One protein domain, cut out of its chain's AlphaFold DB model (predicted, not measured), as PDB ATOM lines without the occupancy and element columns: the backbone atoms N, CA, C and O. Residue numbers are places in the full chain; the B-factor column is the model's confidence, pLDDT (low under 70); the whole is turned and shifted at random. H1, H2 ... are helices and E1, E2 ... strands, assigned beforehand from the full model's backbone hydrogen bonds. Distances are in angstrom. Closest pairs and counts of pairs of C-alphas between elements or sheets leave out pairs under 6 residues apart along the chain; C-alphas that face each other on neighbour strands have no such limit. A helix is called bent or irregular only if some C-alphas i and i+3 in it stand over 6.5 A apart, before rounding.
ATOM      1  N   ILE A   2       9.187  21.256  14.315       89.50
ATOM      2  CA  ILE A   2      10.584  20.919  13.991       89.50
ATOM      3  C   ILE A   2      10.780  21.040  12.482       89.50
ATOM      4  O   ILE A   2       9.936  20.572  11.720       89.50
ATOM      5  N   ILE A   3      11.887  21.659  12.077       91.19
ATOM      6  CA  ILE A   3      12.347  21.725  10.691       91.19
ATOM      7  C   ILE A   3      13.763  21.164  10.679       91.19
ATOM      8  O   ILE A   3      14.626  21.695  11.378       91.19
ATOM      9  N   ALA A   4      13.988  20.075   9.953       94.88
ATOM     10  CA  ALA A   4      15.300  19.440   9.885       94.88
ATOM     11  C   ALA A   4      15.473  18.654   8.576       94.88
ATOM     12  O   ALA A   4      14.474  18.173   8.021       94.88
ATOM     13  N   PRO A   5      16.719  18.493   8.096       96.81
ATOM     14  CA  PRO A   5      17.007  17.591   6.992       96.81
ATOM     15  C   PRO A   5      16.741  16.142   7.408       96.81
ATOM     16  O   PRO A   5      16.936  15.758   8.566       96.81
ATOM     17  N   VAL A   6      16.313  15.326   6.451       97.56
ATOM     18  CA  VAL A   6      16.183  13.883   6.640       97.56
ATOM     19  C   VAL A   6      17.571  13.254   6.673       97.56
ATOM     20  O   VAL A   6      18.410  13.484   5.804       97.56
ATOM     21  N   ARG A   7      17.814  12.417   7.682       97.00
ATOM     22  CA  ARG A   7      18.985  11.552   7.732       97.00
ATOM     23  C   ARG A   7      18.755  10.353   6.820       97.00
ATOM     24  O   ARG A   7      17.808   9.592   6.999       97.00
ATOM     25  N   TYR A   8      19.662  10.147   5.883       98.00
ATOM     26  CA  TYR A   8      19.678   8.952   5.053       98.00
ATOM     27  C   TYR A   8      20.555   7.894   5.710       98.00
ATOM     28  O   TYR A   8      21.690   8.189   6.079       98.00
ATOM     29  N   ALA A   9      20.009   6.697   5.900       97.38
ATOM     30  CA  ALA A   9      20.710   5.587   6.536       97.38
ATOM     31  C   ALA A   9      20.245   4.244   5.957       97.38
ATOM     32  O   ALA A   9      19.090   4.110   5.536       97.38
ATOM     33  N   THR A  10      21.126   3.246   5.929       98.19
ATOM     34  CA  THR A  10      20.751   1.875   5.561       98.19
ATOM     35  C   THR A  10      19.880   1.241   6.645       98.19
ATOM     36  O   THR A  10      19.670   1.791   7.731       98.19
ATOM     37  N   THR A  11      19.328   0.067   6.355       96.75
ATOM     38  CA  THR A  11      18.563  -0.698   7.344       96.75
ATOM     39  C   THR A  11      19.430  -1.097   8.540       96.75
ATOM     40  O   THR A  11      18.994  -0.963   9.682       96.75
ATOM     41  N   GLU A  12      20.674  -1.490   8.294       97.88
ATOM     42  CA  GLU A  12      21.651  -1.904   9.301       97.88
ATOM     43  C   GLU A  12      22.035  -0.726  10.200       97.88
ATOM     44  O   GLU A  12      21.985  -0.835  11.422       97.88
ATOM     45  N   GLU A  13      22.332   0.438   9.612       97.75
ATOM     46  CA  GLU A  13      22.628   1.663  10.365       97.75
ATOM     47  C   GLU A  13      21.442   2.106  11.228       97.75
ATOM     48  O   GLU A  13      21.620   2.614  12.340       97.75
ATOM     49  N   ARG A  14      20.215   1.909  10.729       96.62
ATOM     50  CA  ARG A  14      19.000   2.203  11.489       96.62
ATOM     51  C   ARG A  14      18.837   1.276  12.685       96.62
ATOM     52  O   ARG A  14      18.537   1.778  13.767       96.62
ATOM     53  N   TYR A  15      19.048  -0.027  12.511       96.19
ATOM     54  CA  TYR A  15      18.999  -0.977  13.623       96.19
ATOM     55  C   TYR A  15      20.103  -0.704  14.643       96.19
ATOM     56  O   TYR A  15      19.801  -0.555  15.823       96.19
ATOM     57  N   ALA A  16      21.337  -0.472  14.191       97.44
ATOM     58  CA  ALA A  16      22.446  -0.119  15.071       97.44
ATOM     59  C   ALA A  16      22.146   1.134  15.914       97.44
ATOM     60  O   ALA A  16      22.459   1.186  17.105       97.44
ATOM     61  N   TRP A  17      21.495   2.147  15.327       96.94
ATOM     62  CA  TRP A  17      21.066   3.326  16.078       96.94
ATOM     63  C   TRP A  17      19.970   3.007  17.107       96.94
ATOM     64  O   TRP A  17      20.021   3.527  18.224       96.94
ATOM     65  N   MET A  18      18.992   2.165  16.757       94.62
ATOM     66  CA  MET A  18      17.922   1.752  17.676       94.62
ATOM     67  C   MET A  18      18.474   0.961  18.863       94.62
ATOM     68  O   MET A  18      18.105   1.258  20.001       94.62
ATOM     69  N   ASP A  19      19.392   0.028  18.611       96.44
ATOM     70  CA  ASP A  19      20.061  -0.774  19.637       96.44
ATOM     71  C   ASP A  19      20.901   0.105  20.563       96.44
ATOM     72  O   ASP A  19      20.822  -0.005  21.790       96.44
ATOM     73  N   TRP A  20      21.648   1.055  19.995       96.00
ATOM     74  CA  TRP A  20      22.370   2.050  20.779       96.00
ATOM     75  C   TRP A  20      21.415   2.858  21.667       96.00
ATOM     76  O   TRP A  20      21.639   2.952  22.875       96.00
ATOM     77  N   ALA A  21      20.326   3.396  21.113       94.50
ATOM     78  CA  ALA A  21      19.361   4.190  21.870       94.50
ATOM     79  C   ALA A  21      18.689   3.368  22.986       94.50
ATOM     80  O   ALA A  21      18.509   3.870  24.100       94.50
ATOM     81  N   LEU A  22      18.367   2.099  22.716       94.38
ATOM     82  CA  LEU A  22      17.833   1.166  23.705       94.38
ATOM     83  C   LEU A  22      18.854   0.883  24.812       94.38
ATOM     84  O   LEU A  22      18.490   0.863  25.985       94.38
ATOM     85  N   SER A  23      20.136   0.739  24.472       95.62
ATOM     86  CA  SER A  23      21.198   0.532  25.462       95.62
ATOM     87  C   SER A  23      21.335   1.719  26.424       95.62
ATOM     88  O   SER A  23      21.529   1.520  27.622       95.62
ATOM     89  N   ILE A  24      21.175   2.956  25.934       92.56
ATOM     90  CA  ILE A  24      21.171   4.162  26.776       92.56
ATOM     91  C   ILE A  24      19.952   4.163  27.703       92.56
ATOM     92  O   ILE A  24      20.091   4.437  28.893       92.56
ATOM     93  N   CYS A  25      18.777   3.806  27.179       92.19
ATOM     94  CA  CYS A  25      17.552   3.673  27.966       92.19
ATOM     95  C   CYS A  25      17.708   2.618  29.077       92.19
ATOM     96  O   CYS A  25      17.455   2.904  30.244       92.19
ATOM     97  N   SER A  26      18.225   1.433  28.740       92.12
ATOM     98  CA  SER A  26      18.475   0.342  29.691       92.12
ATOM     99  C   SER A  26      19.455   0.746  30.801       92.12
ATOM    100  O   SER A  26      19.200   0.498  31.983       92.12
ATOM    101  N   LYS A  27      20.535   1.461  30.451       93.19
ATOM    102  CA  LYS A  27      21.473   2.028  31.433       93.19
ATOM    103  C   LYS A  27      20.795   3.033  32.361       93.19
ATOM    104  O   LYS A  27      21.046   2.995  33.561       93.19
ATOM    105  N   ALA A  28      19.932   3.899  31.826       89.50
ATOM    106  CA  ALA A  28      19.180   4.853  32.634       89.50
ATOM    107  C   ALA A  28      18.260   4.135  33.630       89.50
ATOM    108  O   ALA A  28      18.299   4.463  34.808       89.50
ATOM    109  N   VAL A  29      17.511   3.116  33.190       89.62
ATOM    110  CA  VAL A  29      16.646   2.309  34.072       89.62
ATOM    111  C   VAL A  29      17.463   1.616  35.162       89.62
ATOM    112  O   VAL A  29      17.133   1.716  36.340       89.62
ATOM    113  N   THR A  30      18.567   0.968  34.787       90.00
ATOM    114  CA  THR A  30      19.442   0.262  35.737       90.00
ATOM    115  C   THR A  30      20.055   1.217  36.763       90.00
ATOM    116  O   THR A  30      20.189   0.862  37.931       90.00
ATOM    117  N   GLY A  31      20.381   2.447  36.353       89.06
ATOM    118  CA  GLY A  31      20.956   3.475  37.222       89.06
ATOM    119  C   GLY A  31      20.053   3.911  38.380       89.06
ATOM    120  O   GLY A  31      20.570   4.368  39.395       89.06
ATOM    121  N   PHE A  32      18.730   3.736  38.271       85.31
ATOM    122  CA  PHE A  32      17.812   4.007  39.383       85.31
ATOM    123  C   PHE A  32      17.840   2.921  40.465       85.31
ATOM    124  O   PHE A  32      17.557   3.224  41.625       85.31
ATOM    125  N   GLY A  33      18.209   1.681  40.120       83.06
ATOM    126  CA  GLY A  33      18.347   0.581  41.074       83.06
ATOM    127  C   GLY A  33      17.133   0.444  42.016       83.06
ATOM    128  O   GLY A  33      15.994   0.514  41.552       83.06
ATOM    129  N   PRO A  34      17.342   0.290  43.339       85.00
ATOM    130  CA  PRO A  34      16.256   0.200  44.324       85.00
ATOM    131  C   PRO A  34      15.359   1.444  44.431       85.00
ATOM    132  O   PRO A  34      14.266   1.357  44.980       85.00
ATOM    133  N   SER A  35      15.805   2.596  43.925       86.00
ATOM    134  CA  SER A  35      15.047   3.855  43.942       86.00
ATOM    135  C   SER A  35      14.099   3.996  42.746       86.00
ATOM    136  O   SER A  35      13.439   5.028  42.603       86.00
ATOM    137  N   ALA A  36      14.050   2.995  41.860       85.06
ATOM    138  CA  ALA A  36      13.160   2.994  40.712       85.06
ATOM    139  C   ALA A  36      11.692   2.973  41.157       85.06
ATOM    140  O   ALA A  36      11.265   2.125  41.938       85.06
ATOM    141  N   ASN A  37      10.913   3.907  40.624       90.12
ATOM    142  CA  ASN A  37       9.463   3.945  40.778       90.12
ATOM    143  C   ASN A  37       8.776   4.134  39.421       90.12
ATOM    144  O   ASN A  37       9.403   4.570  38.449       90.12
ATOM    145  N   ASP A  38       7.473   3.862  39.368       90.31
ATOM    146  CA  ASP A  38       6.684   3.923  38.133       90.31
ATOM    147  C   ASP A  38       6.763   5.286  37.434       90.31
ATOM    148  O   ASP A  38       6.785   5.353  36.205       90.31
ATOM    149  N   VAL A  39       6.878   6.380  38.196       89.38
ATOM    150  CA  VAL A  39       7.019   7.734  37.642       89.38
ATOM    151  C   VAL A  39       8.350   7.877  36.901       89.38
ATOM    152  O   VAL A  39       8.363   8.282  35.739       89.38
ATOM    153  N   SER A  40       9.466   7.506  37.533       88.44
ATOM    154  CA  SER A  40      10.802   7.562  36.923       88.44
ATOM    155  C   SER A  40      10.917   6.649  35.699       88.44
ATOM    156  O   SER A  40      11.419   7.070  34.656       88.44
ATOM    157  N   ILE A  41      10.376   5.429  35.779       90.25
ATOM    158  CA  ILE A  41      10.381   4.472  34.667       90.25
ATOM    159  C   ILE A  41       9.525   5.007  33.516       90.25
ATOM    160  O   ILE A  41       9.963   4.998  32.363       90.25
ATOM    161  N   GLY A  42       8.342   5.544  33.822       91.94
ATOM    162  CA  GLY A  42       7.460   6.173  32.844       91.94
ATOM    163  C   GLY A  42       8.121   7.351  32.128       91.94
ATOM    164  O   GLY A  42       8.024   7.460  30.906       91.94
ATOM    165  N   GLN A  43       8.859   8.198  32.850       91.12
ATOM    166  CA  GLN A  43       9.607   9.313  32.261       91.12
ATOM    167  C   GLN A  43      10.724   8.841  31.321       91.12
ATOM    168  O   GLN A  43      10.881   9.399  30.232       91.12
ATOM    169  N   ILE A  44      11.470   7.795  31.692       91.75
ATOM    170  CA  ILE A  44      12.515   7.210  30.837       91.75
ATOM    171  C   ILE A  44      11.899   6.612  29.569       91.75
ATOM    172  O   ILE A  44      12.362   6.898  28.461       91.75
ATOM    173  N   ALA A  45      10.830   5.826  29.715       91.88
ATOM    174  CA  ALA A  45      10.123   5.223  28.593       91.88
ATOM    175  C   ALA A  45       9.566   6.295  27.644       91.88
ATOM    176  O   ALA A  45       9.758   6.210  26.428       91.88
ATOM    177  N   ALA A  46       8.952   7.348  28.193       92.44
ATOM    178  CA  ALA A  46       8.469   8.486  27.422       92.44
ATOM    179  C   ALA A  46       9.614   9.185  26.674       92.44
ATOM    180  O   ALA A  46       9.492   9.454  25.478       92.44
ATOM    181  N   ALA A  47      10.751   9.433  27.329       91.62
ATOM    182  CA  ALA A  47      11.913  10.052  26.696       91.62
ATOM    183  C   ALA A  47      12.477   9.196  25.546       91.62
ATOM    184  O   ALA A  47      12.770   9.726  24.469       91.62
ATOM    185  N   TYR A  48      12.584   7.880  25.740       94.25
ATOM    186  CA  TYR A  48      13.023   6.947  24.701       94.25
ATOM    187  C   TYR A  48      12.052   6.915  23.517       94.25
ATOM    188  O   TYR A  48      12.473   7.080  22.368       94.25
ATOM    189  N   PHE A  49      10.749   6.809  23.783       93.81
ATOM    190  CA  PHE A  49       9.723   6.840  22.744       93.81
ATOM    191  C   PHE A  49       9.773   8.136  21.927       93.81
ATOM    192  O   PHE A  49       9.705   8.099  20.700       93.81
ATOM    193  N   GLN A  50       9.973   9.286  22.578       92.31
ATOM    194  CA  GLN A  50      10.140  10.560  21.878       92.31
ATOM    195  C   GLN A  50      11.347  10.532  20.931       92.31
ATOM    196  O   GLN A  50      11.241  10.993  19.793       92.31
ATOM    197  N   ARG A  51      12.479   9.941  21.343       92.56
ATOM    198  CA  ARG A  51      13.655   9.771  20.469       92.56
ATOM    199  C   ARG A  51      13.384   8.834  19.297       92.56
ATOM    200  O   ARG A  51      13.748   9.192  18.178       92.56
ATOM    201  N   LEU A  52      12.711   7.705  19.521       94.56
ATOM    202  CA  LEU A  52      12.291   6.800  18.446       94.56
ATOM    203  C   LEU A  52      11.360   7.498  17.451       94.56
ATOM    204  O   LEU A  52      11.548   7.378  16.243       94.56
ATOM    205  N   ARG A  53      10.392   8.276  17.947       94.25
ATOM    206  CA  ARG A  53       9.451   9.032  17.115       94.25
ATOM    207  C   ARG A  53      10.181  10.042  16.231       94.25
ATOM    208  O   ARG A  53       9.913  10.093  15.034       94.25
ATOM    209  N   TYR A  54      11.131  10.807  16.779       92.88
ATOM    210  CA  TYR A  54      11.959  11.708  15.965       92.88
ATOM    211  C   TYR A  54      12.777  10.946  14.930       92.88
ATOM    212  O   TYR A  54      12.794  11.335  13.768       92.88
ATOM    213  N   PHE A  55      13.415   9.849  15.325       95.38
ATOM    214  CA  PHE A  55      14.210   9.051  14.406       95.38
ATOM    215  C   PHE A  55      13.375   8.494  13.252       95.38
ATOM    216  O   PHE A  55      13.746   8.672  12.098       95.38
ATOM    217  N   ALA A  56      12.216   7.900  13.531       94.50
ATOM    218  CA  ALA A  56      11.324   7.374  12.501       94.50
ATOM    219  C   ALA A  56      10.851   8.470  11.529       94.50
ATOM    220  O   ALA A  56      10.788   8.252  10.322       94.50
ATOM    221  N   ILE A  57      10.558   9.664  12.049       95.38
ATOM    222  CA  ILE A  57      10.067  10.790  11.251       95.38
ATOM    223  C   ILE A  57      11.183  11.502  10.485       95.38
ATOM    224  O   ILE A  57      10.890  12.114   9.470       95.38
ATOM    225  N   PHE A  58      12.440  11.457  10.916       96.88
ATOM    226  CA  PHE A  58      13.537  12.189  10.266       96.88
ATOM    227  C   PHE A  58      14.611  11.272   9.682       96.88
ATOM    228  O   PHE A  58      15.708  11.735   9.388       96.88
ATOM    229  N   THR A  59      14.300   9.993   9.475       97.50
ATOM    230  CA  THR A  59      15.201   9.052   8.805       97.50
ATOM    231  C   THR A  59      14.517   8.441   7.588       97.50
ATOM    232  O   THR A  59      13.321   8.147   7.614       97.50
ATOM    233  N   LYS A  60      15.272   8.249   6.509       97.00
ATOM    234  CA  LYS A  60      14.830   7.581   5.280       97.00
ATOM    235  C   LYS A  60      15.921   6.631   4.799       97.00
ATOM    236  O   LYS A  60      17.086   6.777   5.169       97.00
ATOM    237  N   HIS A  61      15.539   5.625   4.018       97.44
ATOM    238  CA  HIS A  61      16.505   4.663   3.498       97.44
ATOM    239  C   HIS A  61      17.537   5.353   2.593       97.44
ATOM    240  O   HIS A  61      17.181   6.242   1.818       97.44
ATOM    241  N   ALA A  62      18.798   4.922   2.663       97.19
ATOM    242  CA  ALA A  62      19.916   5.513   1.920       97.19
ATOM    243  C   ALA A  62      19.723   5.554   0.392       97.19
ATOM    244  O   ALA A  62      20.301   6.408  -0.271       97.19
ATOM    245  N   ALA A  63      18.879   4.675  -0.154       97.25
ATOM    246  CA  ALA A  63      18.547   4.630  -1.580       97.25
ATOM    247  C   ALA A  63      17.785   5.864  -2.108       97.25
ATOM    248  O   ALA A  63      17.640   5.966  -3.313       97.25
ATOM    249  N   PHE A  64      17.301   6.751  -1.229       96.81
ATOM    250  CA  PHE A  64      16.573   7.980  -1.589       96.81
ATOM    251  C   PHE A  64      17.395   9.256  -1.354       96.81
ATOM    252  O   PHE A  64      16.847  10.346  -1.169       96.81
ATOM    253  N   ARG A  65      18.718   9.119  -1.232       95.69
ATOM    254  CA  ARG A  65      19.614  10.220  -0.855       95.69
ATOM    255  C   ARG A  65      19.580  11.379  -1.856       95.69
ATOM    256  O   ARG A  65      19.839  12.514  -1.468       95.69
ATOM    257  N   GLU A  66      19.238  11.106  -3.109       96.44
ATOM    258  CA  GLU A  66      19.060  12.088  -4.176       96.44
ATOM    259  C   GLU A  66      17.975  13.128  -3.870       96.44
ATOM    260  O   GLU A  66      18.084  14.266  -4.322       96.44
ATOM    261  N   GLU A  67      16.969  12.782  -3.059       95.88
ATOM    262  CA  GLU A  67      15.858  13.689  -2.763       95.88
ATOM    263  C   GLU A  67      16.270  14.907  -1.920       95.88
ATOM    264  O   GLU A  67      15.588  15.929  -1.971       95.88
ATOM    265  N   ASN A  68      17.360  14.813  -1.142       95.31
ATOM    266  CA  ASN A  68      17.820  15.864  -0.219       95.31
ATOM    267  C   ASN A  68      16.671  16.487   0.608       95.31
ATOM    268  O   ASN A  68      16.547  17.707   0.743       95.31
ATOM    269  N   GLU A  69      15.807  15.623   1.142       96.94
ATOM    270  CA  GLU A  69      14.525  15.971   1.747       96.94
ATOM    271  C   GLU A  69      14.707  16.770   3.051       96.94
ATOM    272  O   GLU A  69      15.484  16.402   3.938       96.94
ATOM    273  N   TRP A  70      13.919  17.837   3.208       96.00
ATOM    274  CA  TRP A  70      13.709  18.532   4.479       96.00
ATOM    275  C   TRP A  70      12.285  18.296   4.962       96.00
ATOM    276  O   TRP A  70      11.330  18.464   4.206       96.00
ATOM    277  N   ARG A  71      12.127  17.959   6.245       93.94
ATOM    278  CA  ARG A  71      10.809  17.744   6.850       93.94
ATOM    279  C   ARG A  71      10.440  18.892   7.775       93.94
ATOM    280  O   ARG A  71      11.212  19.275   8.653       93.94
ATOM    281  N   VAL A  72       9.219  19.396   7.599       90.25
ATOM    282  CA  VAL A  72       8.548  20.314   8.526       90.25
ATOM    283  C   VAL A  72       7.475  19.522   9.256       90.25
ATOM    284  O   VAL A  72       6.481  19.117   8.660       90.25
ATOM    285  N   VAL A  73       7.682  19.277  10.547       90.19
ATOM    286  CA  VAL A  73       6.822  18.387  11.335       90.19
ATOM    287  C   VAL A  73       6.262  19.122  12.538       90.19
ATOM    288  O   VAL A  73       6.983  19.721  13.348       90.19
ATOM    289  N   TYR A  74       4.943  19.050  12.675       89.44
ATOM    290  CA  TYR A  74       4.253  19.532  13.854       89.44
ATOM    291  C   TYR A  74       4.261  18.474  14.961       89.44
ATOM    292  O   TYR A  74       3.873  17.332  14.745       89.44
ATOM    293  N   PHE A  75       4.687  18.880  16.157       88.81
ATOM    294  CA  PHE A  75       4.652  18.066  17.367       88.81
ATOM    295  C   PHE A  75       3.774  18.788  18.394       88.81
ATOM    296  O   PHE A  75       4.256  19.771  18.966       88.81
ATOM    297  N   PRO A  76       2.523  18.338  18.608       87.62
ATOM    298  CA  PRO A  76       1.598  18.959  19.557       87.62
ATOM    299  C   PRO A  76       2.179  19.041  20.972       87.62
ATOM    300  O   PRO A  76       2.077  20.078  21.614       87.62
ATOM    301  N   ASP A  77       2.894  17.996  21.399       86.50
ATOM    302  CA  ASP A  77       3.543  17.904  22.718       86.50
ATOM    303  C   ASP A  77       4.585  19.012  22.975       86.50
ATOM    304  O   ASP A  77       5.035  19.187  24.098       86.50
ATOM    305  N   ARG A  78       5.014  19.738  21.931       84.06
ATOM    306  CA  ARG A  78       5.955  20.870  22.014       84.06
ATOM    307  C   ARG A  78       5.295  22.225  21.747       84.06
ATOM    308  O   ARG A  78       5.994  23.223  21.588       84.06
ATOM    309  N   ASP A  79       3.977  22.258  21.592       88.12
ATOM    310  CA  ASP A  79       3.197  23.452  21.274       88.12
ATOM    311  C   ASP A  79       2.219  23.757  22.412       88.12
ATOM    312  O   ASP A  79       1.007  23.811  22.213       88.12
ATOM    313  N   GLU A  80       2.761  23.949  23.617       86.31
ATOM    314  CA  GLU A  80       1.992  24.184  24.851       86.31
ATOM    315  C   GLU A  80       0.983  25.333  24.703       86.31
ATOM    316  O   GLU A  80      -0.141  25.267  25.192       86.31
ATOM    317  N   THR A  81       1.359  26.368  23.950       86.56
ATOM    318  CA  THR A  81       0.529  27.556  23.700       86.56
ATOM    319  C   THR A  81      -0.324  27.454  22.432       86.56
ATOM    320  O   THR A  81      -0.986  28.424  22.063       86.56
ATOM    321  N   ARG A  82      -0.316  26.301  21.744       84.31
ATOM    322  CA  ARG A  82      -1.045  26.025  20.487       84.31
ATOM    323  C   ARG A  82      -0.803  27.053  19.371       84.31
ATOM    324  O   ARG A  82      -1.636  27.234  18.478       84.31
ATOM    325  N   ARG A  83       0.344  27.736  19.399       83.06
ATOM    326  CA  ARG A  83       0.696  28.802  18.448       83.06
ATOM    327  C   ARG A  83       0.873  28.255  17.039       83.06
ATOM    328  O   ARG A  83       0.468  28.905  16.076       83.06
ATOM    329  N   TYR A  84       1.451  27.063  16.910       83.94
ATOM    330  CA  TYR A  84       1.645  26.431  15.606       83.94
ATOM    331  C   TYR A  84       0.392  25.687  15.136       83.94
ATOM    332  O   TYR A  84       0.137  25.653  13.933       83.94
ATOM    333  N   ALA A  85      -0.430  25.158  16.052       86.00
ATOM    334  CA  ALA A  85      -1.717  24.543  15.712       86.00
ATOM    335  C   ALA A  85      -2.590  25.479  14.860       86.00
ATOM    336  O   ALA A  85      -3.162  25.063  13.856       86.00
ATOM    337  N   ALA A  86      -2.612  26.772  15.198       84.94
ATOM    338  CA  ALA A  86      -3.367  27.796  14.476       84.94
ATOM    339  C   ALA A  86      -2.860  28.083  13.042       84.94
ATOM    340  O   ALA A  86      -3.465  28.878  12.311       84.94
ATOM    341  N   MET A  87      -1.731  27.496  12.641       86.19
ATOM    342  CA  MET A  87      -1.170  27.568  11.285       86.19
ATOM    343  C   MET A  87      -1.490  26.321  10.459       86.19
ATOM    344  O   MET A  87      -1.355  26.358   9.236       86.19
ATOM    345  N   LEU A  88      -1.923  25.236  11.101       88.56
ATOM    346  CA  LEU A  88      -2.354  24.020  10.427       88.56
ATOM    347  C   LEU A  88      -3.782  24.197   9.921       88.56
ATOM    348  O   LEU A  88      -4.663  24.715  10.602       88.56
ATOM    349  N   SER A  89      -4.002  23.794   8.683       89.06
ATOM    350  CA  SER A  89      -5.280  23.883   7.992       89.06
ATOM    351  C   SER A  89      -5.362  22.731   7.003       89.06
ATOM    352  O   SER A  89      -4.399  21.994   6.795       89.06
ATOM    353  N   TYR A  90      -6.494  22.609   6.333       91.44
ATOM    354  CA  TYR A  90      -6.606  21.811   5.124       91.44
ATOM    355  C   TYR A  90      -7.067  22.683   3.960       91.44
ATOM    356  O   TYR A  90      -7.545  23.807   4.153       91.44
ATOM    357  N   ALA A  91      -6.874  22.175   2.750       92.50
ATOM    358  CA  ALA A  91      -7.481  22.677   1.532       92.50
ATOM    359  C   ALA A  91      -8.325  21.557   0.917       92.50
ATOM    360  O   ALA A  91      -7.906  20.399   0.895       92.50
ATOM    361  N   ILE A  92      -9.509  21.905   0.421       95.12
ATOM    362  CA  ILE A  92     -10.335  20.996  -0.371       95.12
ATOM    363  C   ILE A  92      -9.916  21.197  -1.824       95.12
ATOM    364  O   ILE A  92     -10.055  22.290  -2.368       95.12
ATOM    365  N   THR A  93      -9.341  20.162  -2.423       94.12
ATOM    366  CA  THR A  93      -8.880  20.169  -3.816       94.12
ATOM    367  C   THR A  93      -9.673  19.151  -4.629       94.12
ATOM    368  O   THR A  93     -10.379  18.317  -4.064       94.12
ATOM    369  N   GLN A  94      -9.505  19.144  -5.954       94.12
ATOM    370  CA  GLN A  94     -10.059  18.082  -6.807       94.12
ATOM    371  C   GLN A  94      -9.552  16.677  -6.421       94.12
ATOM    372  O   GLN A  94     -10.210  15.688  -6.711       94.12
ATOM    373  N   LYS A  95      -8.406  16.585  -5.726       93.06
ATOM    374  CA  LYS A  95      -7.823  15.338  -5.198       93.06
ATOM    375  C   LYS A  95      -8.239  15.044  -3.746       93.06
ATOM    376  O   LYS A  95      -7.595  14.241  -3.075       93.06
ATOM    377  N   GLY A  96      -9.264  15.724  -3.229       94.00
ATOM    378  CA  GLY A  96      -9.744  15.582  -1.854       94.00
ATOM    379  C   GLY A  96      -9.087  16.542  -0.855       94.00
ATOM    380  O   GLY A  96      -8.509  17.569  -1.231       94.00
ATOM    381  N   ILE A  97      -9.225  16.213   0.435       93.56
ATOM    382  CA  ILE A  97      -8.705  16.994   1.565       93.56
ATOM    383  C   ILE A  97      -7.186  16.833   1.629       93.56
ATOM    384  O   ILE A  97      -6.680  15.723   1.765       93.56
ATOM    385  N   GLN A  98      -6.467  17.950   1.556       90.19
ATOM    386  CA  GLN A  98      -5.007  17.983   1.618       90.19
ATOM    387  C   GLN A  98      -4.543  18.868   2.782       90.19
ATOM    388  O   GLN A  98      -5.111  19.949   2.985       90.19
ATOM    389  N   PRO A  99      -3.522  18.455   3.553       87.62
ATOM    390  CA  PRO A  99      -2.972  19.276   4.623       87.62
ATOM    391  C   PRO A  99      -2.331  20.550   4.057       87.62
ATOM    392  O   PRO A  99      -1.665  20.535   3.024       87.62
ATOM    393  N   LYS A 100      -2.532  21.673   4.748       88.25
ATOM    394  CA  LYS A 100      -2.021  22.995   4.375       88.25
ATOM    395  C   LYS A 100      -1.383  23.671   5.583       88.25
ATOM    396  O   LYS A 100      -2.043  23.880   6.599       88.25
ATOM    397  N   LEU A 101      -0.131  24.097   5.435       85.62
ATOM    398  CA  LEU A 101       0.553  24.956   6.400       85.62
ATOM    399  C   LEU A 101       0.409  26.424   5.979       85.62
ATOM    400  O   LEU A 101       0.704  26.785   4.840       85.62
ATOM    401  N   LYS A 102      -0.064  27.280   6.886       85.81
ATOM    402  CA  LYS A 102      -0.210  28.723   6.657       85.81
ATOM    403  C   LYS A 102       1.010  29.463   7.200       85.81
ATOM    404  O   LYS A 102       1.188  29.547   8.413       85.81
ATOM    405  N   LEU A 103       1.805  30.063   6.315       79.69
ATOM    406  CA  LEU A 103       2.793  31.065   6.707       79.69
ATOM    407  C   LEU A 103       2.061  32.370   7.050       79.69
ATOM    408  O   LEU A 103       1.331  32.905   6.217       79.69
ATOM    409  N   ARG A 104       2.228  32.875   8.274       77.69
ATOM    410  CA  ARG A 104       1.682  34.178   8.679       77.69
ATOM    411  C   ARG A 104       2.742  35.261   8.473       77.69
ATOM    412  O   ARG A 104       3.868  35.091   8.927       77.69
ATOM    413  N   LEU A 105       2.374  36.355   7.811       77.81
ATOM    414  CA  LEU A 105       3.243  37.505   7.525       77.81
ATOM    415  C   LEU A 105       2.725  38.760   8.263       77.81
ATOM    416  O   LEU A 105       1.523  38.873   8.518       77.81
ATOM    417  N   GLY A 106       3.612  39.707   8.593       71.62
ATOM    418  CA  GLY A 106       3.262  40.998   9.218       71.62
ATOM    419  C   GLY A 106       2.918  40.915  10.714       71.62
ATOM    420  O   GLY A 106       3.421  40.045  11.411       71.62
ATOM    421  N   GLN A 107       2.029  41.781  11.222       64.12
ATOM    422  CA  GLN A 107       1.551  41.765  12.628       64.12
ATOM    423  C   GLN A 107       0.902  40.432  13.055       64.12
ATOM    424  O   GLN A 107       0.772  40.149  14.242       64.12
TER     425      GLN A 107
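What this domain is: This is residues 2 to 107 of the 118 residues of an uncharacterized protein of Xanthomonas citri pv. aurantifolii (UniProt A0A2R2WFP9). A long helical hairpin, H1 and H2, reaches from one end of the model to a small group made of the strand pairs E1 with E4 and E2 with E3 and the short helix H3; a separate strand hairpin, E5 and E6, makes the other end, joined to the group by a long link. The printed part has 106 residues, with three named helices and six named strands in the order E1 E2 H1 H2 E3 H3 E4 E5 E6. Each of the three sheets has two strands: E1 and E4 are antiparallel, E2 and E3 parallel, E5 and E6 antiparallel. The class is mixed, helices and strands, and the whole is loose, with a radius of gyration of the C-alphas of 18.6 A and spans of 58 by 38 by 28 A.

Where its parts are: E5, residues 88 to 93, is 16.1 A long, and E6, residues 96 to 101, is 16.2 A long, ending at C-alpha 101 (0.553, 24.956, 6.400). E4 is residues 70 to 73, 9.7 A. E1, residues 2 to 5, 10.1 A, begins at C-alpha 2 (10.584, 20.919, 13.991). E1 runs on into E2, residues 7 to 9, 6.3 A, at 49 degrees. E3 is residues 59 to 61, 7.0 A, and H3 is residues 62 to 67, 10.3 A. H1, residues 11 to 35, is 37.0 A long and begins at C-alpha 11 (18.563, -0.698, 7.344); H2, residues 38 to 58, is 29.9 A long. H1 and H3 are irregular: C-alphas 31 and 34 are 9.1 A apart, and C-alphas 63 and 66 are 7.9 A apart.

How they stand to each other: E5 and E6 form an antiparallel hairpin at 146 degrees, with N 91 and O 98 within hydrogen-bond range at 2.8 A. Both are apart from the other named elements. E1 and E4 are antiparallel at 162 degrees, with N 2 and O 73 at 2.9 A. The closest C-alphas of E4 and H2 are those of Arg 71 and Phe 58, 7.1 A. E2 and E3 are parallel at 38 degrees, with N 60 and O 7 at 2.9 A. E2, H1, H2 and E3 make a strand-helix-strand unit, two parallel neighbour strands with helices between them, with a right-handed crossover. The closest C-alphas of E2 and H3 are those of Tyr 8 and Ala 62, 4.7 A. H1 and H2, a helical hairpin, touch through residues 18 to 29 alone of H1, closest at the C-alphas of Cys 25 and Tyr 48, 6.5 A, at a shallow tilt of 13 degrees, opposite ways. In H2 every O i to N i+4 pair is within hydrogen-bond range; H1 has 17 of 21, and H3 has 0 of 2, with 2 of 3 O i to N i+3 pairs within range.

The domain as a whole: The two C-alphas farthest apart, those of Pro 34 and Gln 94, are 60.2 A from each other, and the outline is elongated, but only just. The printed part has no cut. The link from E4 to E5, residues 74 to 87, is long; the other links are tight. The mean pLDDT of the printed part is 91.3, with residue 107 under 70.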